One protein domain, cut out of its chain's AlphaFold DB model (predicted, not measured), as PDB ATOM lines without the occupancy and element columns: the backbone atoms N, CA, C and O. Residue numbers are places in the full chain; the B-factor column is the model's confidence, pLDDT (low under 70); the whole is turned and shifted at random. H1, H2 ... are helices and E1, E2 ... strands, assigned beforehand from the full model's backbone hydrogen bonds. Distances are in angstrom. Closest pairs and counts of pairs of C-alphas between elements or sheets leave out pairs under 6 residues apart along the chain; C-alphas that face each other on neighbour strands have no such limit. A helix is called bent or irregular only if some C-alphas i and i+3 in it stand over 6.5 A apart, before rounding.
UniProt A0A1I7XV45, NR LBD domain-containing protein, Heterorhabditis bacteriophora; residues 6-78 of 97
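What this domain is: This is residues 6 to 78 of the 97 residues of the protein "NR LBD domain-containing protein" of Heterorhabditis bacteriophora (UniProt A0A1I7XV45). A small hairpin, E1 and E2, packs through E1 on the second arm of a long bent helix, H2, and H1 crosses that arm. The 73 printed residues hold H1, H2, E1, E2 in that order; the two-strand sheet, E1 - E2, is antiparallel and the class mostly helix. The whole is loose, radius of gyration of the C-alphas 14.4 A, and elongated, 43 by 26 by 17 A.

Where its parts are: E1 is residues 65 to 67 and E2 73 to 75. H2, residues 34 to 59, was assigned as one helix by its hydrogen bonds but is bent: C-alphas 43 and 46 are 7.4 A apart. Its arms are H2a, 34 to 43, 14.3 A, and H2b, 46 to 59, 20.1 A. H1, residues 6 to 25, 29.3 A, begins at C-alpha 6 (28.246, -43.538, -2.324); E2 ends at C-alpha 75 (13.459, -41.404, -8.411).

How they stand to each other: In the hairpin E1 and E2, N 66 and O 74 are 2.7 A apart, within hydrogen-bond range. The closest C-alphas of E1 and H2b, Leu 67 and Thr 57, are 5.2 A apart. The arms' lines stand at a steep tilt of 51 degrees. H1, with residues 12 to 16 alone, only just touches H2b at residue 49 alone, with 3 pairs of C-alphas within 8 A, the closest Asp 15 and Leu 49 at 7.3 A; they are about perpendicular, 79 degrees. H1 and H2a are near each other. In H1, H2a and H2b every O i to N i+4 pair is within hydrogen-bond range.

The domain as a whole: The C-alphas farthest apart, Ser 31 and Val 78, are 45.3 A apart. The printed part has no cut, no link is long, and no printed residue is under pLDDT 70.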
ATOM      1  N   HIS A   6      26.880 -43.296  -1.866       77.31
ATOM      2  CA  HIS A   6      28.246 -43.538  -2.324       77.31
ATOM      3  C   HIS A   6      28.394 -43.460  -3.853       77.31
ATOM      4  O   HIS A   6      29.309 -42.810  -4.353       77.31
ATOM      5  N   ASP A   7      27.479 -44.071  -4.602       77.50
ATOM      6  CA  ASP A   7      27.551 -44.118  -6.064       77.50
ATOM      7  C   ASP A   7      27.276 -42.740  -6.671       77.50
ATOM      8  O   ASP A   7      27.912 -42.348  -7.650       77.50
ATOM      9  N   LEU A   8      26.388 -41.963  -6.037       82.19
ATOM     10  CA  LEU A   8      26.166 -40.566  -6.402       82.19
ATOM     11  C   LEU A   8      27.415 -39.716  -6.145       82.19
ATOM     12  O   LEU A   8      27.761 -38.878  -6.977       82.19
ATOM     13  N   ALA A   9      28.104 -39.933  -5.021       85.44
ATOM     14  CA  ALA A   9      29.334 -39.216  -4.701       85.44
ATOM     15  C   ALA A   9      30.446 -39.513  -5.722       85.44
ATOM     16  O   ALA A   9      31.115 -38.584  -6.174       85.44
ATOM     17  N   LEU A  10      30.600 -40.775  -6.139       88.31
ATOM     18  CA  LEU A  10      31.567 -41.168  -7.167       88.31
ATOM     19  C   LEU A  10      31.241 -40.582  -8.547       88.31
ATOM     20  O   LEU A  10      32.139 -40.074  -9.226       88.31
ATOM     21  N   ALA A  11      29.969 -40.621  -8.956       88.31
ATOM     22  CA  ALA A  11      29.525 -40.000 -10.204       88.31
ATOM     23  C   ALA A  11      29.808 -38.490 -10.182       88.31
ATOM     24  O   ALA A  11      30.520 -37.977 -11.040       88.31
ATOM     25  N   THR A  12      29.393 -37.818  -9.106       89.19
ATOM     26  CA  THR A  12      29.627 -36.383  -8.892       89.19
ATOM     27  C   THR A  12      31.117 -36.037  -8.928       89.19
ATOM     28  O   THR A  12      31.509 -35.047  -9.536       89.19
ATOM     29  N   GLN A  13      31.977 -36.841  -8.293       91.31
ATOM     30  CA  GLN A  13      33.424 -36.618  -8.320       91.31
ATOM     31  C   GLN A  13      33.980 -36.704  -9.745       91.31
ATOM     32  O   GLN A  13      34.809 -35.879 -10.130       91.31
ATOM     33  N   THR A  14      33.521 -37.686 -10.521       92.12
ATOM     34  CA  THR A  14      33.922 -37.860 -11.922       92.12
ATOM     35  C   THR A  14      33.473 -36.671 -12.767       92.12
ATOM     36  O   THR A  14      34.278 -36.104 -13.505       92.12
ATOM     37  N   ASP A  15      32.233 -36.219 -12.589       91.19
ATOM     38  CA  ASP A  15      31.687 -35.069 -13.308       91.19
ATOM     39  C   ASP A  15      32.443 -33.773 -12.977       91.19
ATOM     40  O   ASP A  15      32.747 -32.973 -13.862       91.19
ATOM     41  N   LEU A  16      32.843 -33.581 -11.715       91.50
ATOM     42  CA  LEU A  16      33.685 -32.450 -11.314       91.50
ATOM     43  C   LEU A  16      35.072 -32.487 -11.968       91.50
ATOM     44  O   LEU A  16      35.606 -31.435 -12.321       91.50
ATOM     45  N   LEU A  17      35.663 -33.672 -12.148       92.44
ATOM     46  CA  LEU A  17      36.936 -33.816 -12.863       92.44
ATOM     47  C   LEU A  17      36.780 -33.478 -14.349       92.44
ATOM     48  O   LEU A  17      37.578 -32.702 -14.875       92.44
ATOM     49  N   MET A  18      35.721 -33.967 -15.000       91.44
ATOM     50  CA  MET A  18      35.410 -33.600 -16.388       91.44
ATOM     51  C   MET A  18      35.174 -32.092 -16.527       91.44
ATOM     52  O   MET A  18      35.662 -31.459 -17.463       91.44
ATOM     53  N   MET A  19      34.508 -31.475 -15.549       91.69
ATOM     54  CA  MET A  19      34.305 -30.030 -15.517       91.69
ATOM     55  C   MET A  19      35.624 -29.263 -15.387       91.69
ATOM     56  O   MET A  19      35.791 -28.234 -16.041       91.69
ATOM     57  N   LEU A  20      36.578 -29.759 -14.590       91.94
ATOM     58  CA  LEU A  20      37.922 -29.179 -14.490       91.94
ATOM     59  C   LEU A  20      38.673 -29.229 -15.825       91.94
ATOM     60  O   LEU A  20      39.388 -28.285 -16.165       91.94
ATOM     61  N   GLU A  21      38.525 -30.313 -16.580       92.62
ATOM     62  CA  GLU A  21      39.096 -30.432 -17.923       92.62
ATOM     63  C   GLU A  21      38.408 -29.481 -18.908       92.62
ATOM     64  O   GLU A  21      39.083 -28.755 -19.642       92.62
ATOM     65  N   TRP A  22      37.078 -29.398 -18.857       92.00
ATOM     66  CA  TRP A  22      36.299 -28.499 -19.700       92.00
ATOM     67  C   TRP A  22      36.650 -27.029 -19.464       92.00
ATOM     68  O   TRP A  22      36.952 -26.324 -20.430       92.00
ATOM     69  N   VAL A  23      36.705 -26.553 -18.213       92.44
ATOM     70  CA  VAL A  23      37.031 -25.136 -17.952       92.44
ATOM     71  C   VAL A  23      38.419 -24.759 -18.465       92.44
ATOM     72  O   VAL A  23      38.616 -23.638 -18.919       92.44
ATOM     73  N   ARG A  24      39.376 -25.699 -18.466       91.00
ATOM     74  CA  ARG A  24      40.722 -25.480 -19.018       91.00
ATOM     75  C   ARG A  24      40.714 -25.305 -20.536       91.00
ATOM     76  O   ARG A  24      41.622 -24.664 -21.057       91.00
ATOM     77  N   SER A  25      39.709 -25.846 -21.225       93.56
ATOM     78  CA  SER A  25      39.519 -25.663 -22.669       93.56
ATOM     79  C   SER A  25      38.856 -24.331 -23.039       93.56
ATOM     80  O   SER A  25      38.887 -23.940 -24.206       93.56
ATOM     81  N   LEU A  26      38.268 -23.613 -22.070       91.62
ATOM     82  CA  LEU A  26      37.543 -22.378 -22.347       91.62
ATOM     83  C   LEU A  26      38.492 -21.242 -22.758       91.62
ATOM     84  O   LEU A  26      39.508 -21.004 -22.089       91.62
ATOM     85  N   PRO A  27      38.132 -20.463 -23.797       89.62
ATOM     86  CA  PRO A  27      38.832 -19.229 -24.114       89.62
ATOM     87  C   PRO A  27      38.873 -18.323 -22.883       89.62
ATOM     88  O   PRO A  27      37.907 -18.233 -22.128       89.62
ATOM     89  N   CYS A  28      40.001 -17.648 -22.678       89.00
ATOM     90  CA  CYS A  28      40.227 -16.713 -21.572       89.00
ATOM     91  C   CYS A  28      40.338 -17.340 -20.170       89.00
ATOM     92  O   CYS A  28      40.807 -16.648 -19.266       89.00
ATOM     93  N   TYR A  29      40.027 -18.624 -19.950       89.44
ATOM     94  CA  TYR A  29      40.217 -19.230 -18.622       89.44
ATOM     95  C   TYR A  29      41.687 -19.187 -18.190       89.44
ATOM     96  O   TYR A  29      41.998 -18.852 -17.049       89.44
ATOM     97  N   SER A  30      42.606 -19.400 -19.138       88.31
ATOM     98  CA  SER A  30      44.056 -19.272 -18.940       88.31
ATOM     99  C   SER A  30      44.542 -17.841 -18.665       88.31
ATOM    100  O   SER A  30      45.689 -17.678 -18.252       88.31
ATOM    101  N   SER A  31      43.696 -16.822 -18.848       92.75
ATOM    102  CA  SER A  31      44.022 -15.415 -18.560       92.75
ATOM    103  C   SER A  31      43.556 -14.936 -17.181       92.75
ATOM    104  O   SER A  31      44.003 -13.893 -16.720       92.75
ATOM    105  N   ILE A  32      42.694 -15.702 -16.507       93.69
ATOM    106  CA  ILE A  32      42.174 -15.385 -15.167       93.69
ATOM    107  C   ILE A  32      43.243 -15.714 -14.114       93.69
ATOM    108  O   ILE A  32      44.003 -16.664 -14.300       93.69
ATOM    109  N   GLU A  33      43.310 -14.996 -12.996       95.69
ATOM    110  CA  GLU A  33      44.213 -15.343 -11.892       95.69
ATOM    111  C   GLU A  33      43.834 -16.693 -11.249       95.69
ATOM    112  O   GLU A  33      42.664 -17.074 -11.197       95.69
ATOM    113  N   GLU A  34      44.809 -17.456 -10.752       92.19
ATOM    114  CA  GLU A  34      44.574 -18.792 -10.178       92.19
ATOM    115  C   GLU A  34      43.566 -18.781  -9.013       92.19
ATOM    116  O   GLU A  34      42.712 -19.672  -8.898       92.19
ATOM    117  N   ILE A  35      43.616 -17.741  -8.176       95.31
ATOM    118  CA  ILE A  35      42.698 -17.577  -7.046       95.31
ATOM    119  C   ILE A  35      41.251 -17.362  -7.507       95.31
ATOM    120  O   ILE A  35      40.317 -17.956  -6.956       95.31
ATOM    121  N   ASP A  36      41.069 -16.595  -8.579       95.25
ATOM    122  CA  ASP A  36      39.765 -16.318  -9.170       95.25
ATOM    123  C   ASP A  36      39.218 -17.551  -9.886       95.25
ATOM    124  O   ASP A  36      38.055 -17.904  -9.696       95.25
ATOM    125  N   ARG A  37      40.063 -18.292 -10.617       94.00
ATOM    126  CA  ARG A  37      39.692 -19.584 -11.227       94.00
ATOM    127  C   ARG A  37      39.142 -20.560 -10.193       94.00
ATOM    128  O   ARG A  37      38.099 -21.176 -10.414       94.00
ATOM    129  N   THR A  38      39.829 -20.675  -9.058       92.06
ATOM    130  CA  THR A  38      39.420 -21.550  -7.952       92.06
ATOM    131  C   THR A  38      38.110 -21.076  -7.328       92.06
ATOM    132  O   THR A  38      37.233 -21.887  -7.024       92.06
ATOM    133  N   THR A  39      37.951 -19.765  -7.158       95.12
ATOM    134  CA  THR A  39      36.730 -19.161  -6.611       95.12
ATOM    135  C   THR A  39      35.528 -19.395  -7.523       95.12
ATOM    136  O   THR A  39      34.463 -19.787  -7.042       95.12
ATOM    137  N   LEU A  40      35.699 -19.217  -8.836       92.94
ATOM    138  CA  LEU A  40      34.669 -19.491  -9.836       92.94
ATOM    139  C   LEU A  40      34.258 -20.965  -9.810       92.94
ATOM    140  O   LEU A  40      33.071 -21.264  -9.703       92.94
ATOM    141  N   LEU A  41      35.224 -21.884  -9.820       92.69
ATOM    142  CA  LEU A  41      34.946 -23.319  -9.750       92.69
ATOM    143  C   LEU A  41      34.147 -23.693  -8.499       92.69
ATOM    144  O   LEU A  41      33.086 -24.301  -8.609       92.69
ATOM    145  N   LYS A  42      34.594 -23.268  -7.312       91.50
ATOM    146  CA  LYS A  42      33.893 -23.556  -6.047       91.50
ATOM    147  C   LYS A  42      32.471 -23.001  -6.022       91.50
ATOM    148  O   LYS A  42      31.588 -23.618  -5.436       91.50
ATOM    149  N   ARG A  43      32.250 -21.836  -6.637       94.06
ATOM    150  CA  ARG A  43      30.934 -21.191  -6.677       94.06
ATOM    151  C   ARG A  43      29.986 -21.831  -7.675       94.06
ATOM    152  O   ARG A  43      28.806 -21.933  -7.372       94.06
ATOM    153  N   PHE A  44      30.475 -22.225  -8.847       92.44
ATOM    154  CA  PHE A  44      29.611 -22.570  -9.974       92.44
ATOM    155  C   PHE A  44      29.566 -24.061 -10.309       92.44
ATOM    156  O   PHE A  44      28.654 -24.468 -11.026       92.44
ATOM    157  N   ALA A  45      30.480 -24.888  -9.794       91.62
ATOM    158  CA  ALA A  45      30.546 -26.294 -10.188       91.62
ATOM    159  C   ALA A  45      29.268 -27.076  -9.850       91.62
ATOM    160  O   ALA A  45      28.699 -27.729 -10.717       91.62
ATOM    161  N   VAL A  46      28.746 -26.930  -8.628       90.12
ATOM    162  CA  VAL A  46      27.509 -27.616  -8.207       90.12
ATOM    163  C   VAL A  46      26.311 -27.204  -9.064       90.12
ATOM    164  O   VAL A  46      25.518 -28.052  -9.463       90.12
ATOM    165  N   PHE A  47      26.186 -25.917  -9.396       92.25
ATOM    166  CA  PHE A  47      25.086 -25.448 -10.241       92.25
ATOM    167  C   PHE A  47      25.175 -26.008 -11.661       92.25
ATOM    168  O   PHE A  47      24.153 -26.397 -12.217       92.25
ATOM    169  N   ASN A  48      26.382 -26.096 -12.225       90.75
ATOM    170  CA  ASN A  48      26.579 -26.705 -13.539       90.75
ATOM    171  C   ASN A  48      26.202 -28.193 -13.535       90.75
ATOM    172  O   ASN A  48      25.501 -28.623 -14.443       90.75
ATOM    173  N   LEU A  49      26.553 -28.944 -12.486       89.75
ATOM    174  CA  LEU A  49      26.145 -30.350 -12.349       89.75
ATOM    175  C   LEU A  49      24.621 -30.523 -12.325       89.75
ATOM    176  O   LEU A  49      24.071 -31.403 -12.986       89.75
ATOM    177  N   VAL A  50      23.916 -29.675 -11.571       89.44
ATOM    178  CA  VAL A  50      22.445 -29.714 -11.508       89.44
ATOM    179  C   VAL A  50      21.833 -29.380 -12.869       89.44
ATOM    180  O   VAL A  50      20.885 -30.044 -13.293       89.44
ATOM    181  N   LEU A  51      22.373 -28.373 -13.562       91.31
ATOM    182  CA  LEU A  51      21.914 -27.988 -14.897       91.31
ATOM    183  C   LEU A  51      22.127 -29.105 -15.918       91.31
ATOM    184  O   LEU A  51      21.224 -29.378 -16.701       91.31
ATOM    185  N   GLU A  52      23.282 -29.762 -15.891       89.00
ATOM    186  CA  GLU A  52      23.616 -30.856 -16.800       89.00
ATOM    187  C   GLU A  52      22.689 -32.062 -16.597       89.00
ATOM    188  O   GLU A  52      22.021 -32.500 -17.538       89.00
ATOM    189  N   ASN A  53      22.551 -32.531 -15.354       88.56
ATOM    190  CA  ASN A  53      21.637 -33.626 -15.026       88.56
ATOM    191  C   ASN A  53      20.185 -33.273 -15.385       88.56
ATOM    192  O   ASN A  53      19.450 -34.104 -15.926       88.56
ATOM    193  N   GLY A  54      19.765 -32.027 -15.140       89.19
ATOM    194  CA  GLY A  54      18.443 -31.532 -15.523       89.19
ATOM    195  C   GLY A  54      18.227 -31.498 -17.034       89.19
ATOM    196  O   GLY A  54      17.180 -31.945 -17.506       89.19
ATOM    197  N   TYR A  55      19.219 -31.027 -17.793       90.62
ATOM    198  CA  TYR A  55      19.181 -30.975 -19.253       90.62
ATOM    199  C   TYR A  55      19.024 -32.372 -19.857       90.62
ATOM    200  O   TYR A  55      18.093 -32.598 -20.632       90.62
ATOM    201  N   TYR A  56      19.871 -33.328 -19.463       88.62
ATOM    202  CA  TYR A  56      19.795 -34.692 -19.990       88.62
ATOM    203  C   TYR A  56      18.513 -35.411 -19.572       88.62
ATOM    204  O   TYR A  56      17.894 -36.087 -20.394       88.62
ATOM    205  N   THR A  57      18.066 -35.221 -18.329       90.25
ATOM    206  CA  THR A  57      16.787 -35.772 -17.857       90.25
ATOM    207  C   THR A  57      15.615 -35.246 -18.692       90.25
ATOM    208  O   THR A  57      14.763 -36.025 -19.118       90.25
ATOM    209  N   ALA A  58      15.582 -33.938 -18.969       89.38
ATOM    210  CA  ALA A  58      14.545 -33.330 -19.799       89.38
ATOM    211  C   ALA A  58      14.615 -33.815 -21.255       89.38
ATOM    212  O   ALA A  58      13.587 -34.147 -21.842       89.38
ATOM    213  N   ALA A  59      15.820 -33.912 -21.825       89.81
ATOM    214  CA  ALA A  59      16.034 -34.388 -23.191       89.81
ATOM    215  C   ALA A  59      15.613 -35.856 -23.384       89.81
ATOM    216  O   ALA A  59      15.115 -36.220 -24.446       89.81
ATOM    217  N   ALA A  60      15.765 -36.688 -22.351       88.38
ATOM    218  CA  ALA A  60      15.326 -38.081 -22.360       88.38
ATOM    219  C   ALA A  60      13.801 -38.255 -22.209       88.38
ATOM    220  O   ALA A  60      13.308 -39.376 -22.327       88.38
ATOM    221  N   ASN A  61      13.054 -37.170 -21.964       87.75
ATOM    222  CA  ASN A  61      11.598 -37.168 -21.792       87.75
ATOM    223  C   ASN A  61      11.106 -38.150 -20.705       87.75
ATOM    224  O   ASN A  61      10.082 -38.817 -20.858       87.75
ATOM    225  N   VAL A  62      11.858 -38.247 -19.603       82.12
ATOM    226  CA  VAL A  62      11.511 -39.063 -18.432       82.12
ATOM    227  C   VAL A  62      11.042 -38.170 -17.284       82.12
ATOM    228  O   VAL A  62      11.743 -37.253 -16.853       82.12
ATOM    229  N   ASN A  63       9.834 -38.431 -16.780       77.56
ATOM    230  CA  ASN A  63       9.185 -37.561 -15.794       77.56
ATOM    231  C   ASN A  63       9.388 -38.020 -14.348       77.56
ATOM    232  O   ASN A  63       9.452 -37.183 -13.456       77.56
ATOM    233  N   ASP A  64       9.558 -39.319 -14.108       81.44
ATOM    234  CA  ASP A  64       9.530 -39.876 -12.747       81.44
ATOM    235  C   ASP A  64      10.919 -40.049 -12.121       81.44
ATOM    236  O   ASP A  64      11.047 -40.343 -10.930       81.44
ATOM    237  N   VAL A  65      11.975 -39.826 -12.906       85.19
ATOM    238  CA  VAL A  65      13.368 -39.993 -12.483       85.19
ATOM    239  C   VAL A  65      14.239 -38.807 -12.896       85.19
ATOM    240  O   VAL A  65      13.920 -38.070 -13.826       85.19
ATOM    241  N   TRP A  66      15.350 -38.651 -12.190       85.75
ATOM    242  CA  TRP A  66      16.540 -37.915 -12.588       85.75
ATOM    243  C   TRP A  66      17.540 -38.894 -13.183       85.75
ATOM    244  O   TRP A  66      17.790 -39.949 -12.601       85.75
ATOM    245  N   LEU A  67      18.117 -38.549 -14.325       86.88
ATOM    246  CA  LEU A  67      19.236 -39.286 -14.897       86.88
ATOM    247  C   LEU A  67      20.540 -38.784 -14.288       86.88
ATOM    248  O   LEU A  67      20.731 -37.579 -14.132       86.88
ATOM    249  N   ILE A  68      21.420 -39.724 -13.957       87.12
ATOM    250  CA  ILE A  68      22.774 -39.459 -13.476       87.12
ATOM    251  C   ILE A  68      23.764 -39.857 -14.574       87.12
ATOM    252  O   ILE A  68      23.540 -40.817 -15.318       87.12
ATOM    253  N   SER A  69      24.868 -39.120 -14.668       83.50
ATOM    254  CA  SER A  69      25.929 -39.258 -15.677       83.50
ATOM    255  C   SER A  69      26.473 -40.682 -15.851       83.50
ATOM    256  O   SER A  69      26.806 -41.093 -16.960       83.50
ATOM    257  N   ASN A  70      26.496 -41.484 -14.785       82.44
ATOM    258  CA  ASN A  70      26.939 -42.882 -14.811       82.44
ATOM    259  C   ASN A  70      25.910 -43.869 -15.412       82.44
ATOM    260  O   ASN A  70      26.084 -45.083 -15.297       82.44
ATOM    261  N   GLY A  71      24.823 -43.375 -16.013       79.50
ATOM    262  CA  GLY A  71      23.770 -44.184 -16.632       79.50
ATOM    263  C   GLY A  71      22.746 -44.752 -15.646       79.50
ATOM    264  O   GLY A  71      21.876 -45.529 -16.041       79.50
ATOM    265  N   THR A  72      22.832 -44.377 -14.368       82.44
ATOM    266  CA  THR A  72      21.826 -44.727 -13.359       82.44
ATOM    267  C   THR A  72      20.751 -43.646 -13.249       82.44
ATOM    268  O   THR A  72      20.832 -42.588 -13.878       82.44
ATOM    269  N   CYS A  73      19.702 -43.917 -12.472       82.38
ATOM    270  CA  CYS A  73      18.620 -42.971 -12.262       82.38
ATOM    271  C   CYS A  73      18.216 -42.880 -10.788       82.38
ATOM    272  O   CYS A  73      18.280 -43.857 -10.039       82.38
ATOM    273  N   MET A  74      17.791 -41.686 -10.383       81.50
ATOM    274  CA  MET A  74      17.271 -41.400  -9.054       81.50
ATOM    275  C   MET A  74      15.777 -41.063  -9.155       81.50
ATOM    276  O   MET A  74      15.411 -40.187  -9.933       81.50
ATOM    277  N   PRO A  75      14.887 -41.723  -8.399       80.06
ATOM    278  CA  PRO A  75      13.459 -41.404  -8.411       80.06
ATOM    279  C   PRO A  75      13.211 -39.966  -7.935       80.06
ATOM    280  O   PRO A  75      13.826 -39.512  -6.971       80.06
ATOM    281  N   ARG A  76      12.286 -39.246  -8.585       79.94
ATOM    282  CA  ARG A  76      11.870 -37.902  -8.134       79.94
ATOM    283  C   ARG A  76      11.040 -37.954  -6.865       79.94
ATOM    284  O   ARG A  76      11.159 -37.071  -6.023       79.94
ATOM    285  N   ASN A  77      10.185 -38.968  -6.766       79.62
ATOM    286  CA  ASN A  77       9.364 -39.210  -5.597       79.62
ATOM    287  C   ASN A  77       9.640 -40.613  -5.062       79.62
ATOM    288  O   ASN A  77       9.330 -41.621  -5.694       79.62
ATOM    289  N   VAL A  78      10.225 -40.641  -3.873       71.62
ATOM    290  CA  VAL A  78      10.587 -41.856  -3.151       71.62
ATOM    291  C   VAL A  78       9.355 -42.652  -2.703       71.62
ATOM    292  O   VAL A  78       9.422 -43.872  -2.592       71.62
TER     293      VAL A  78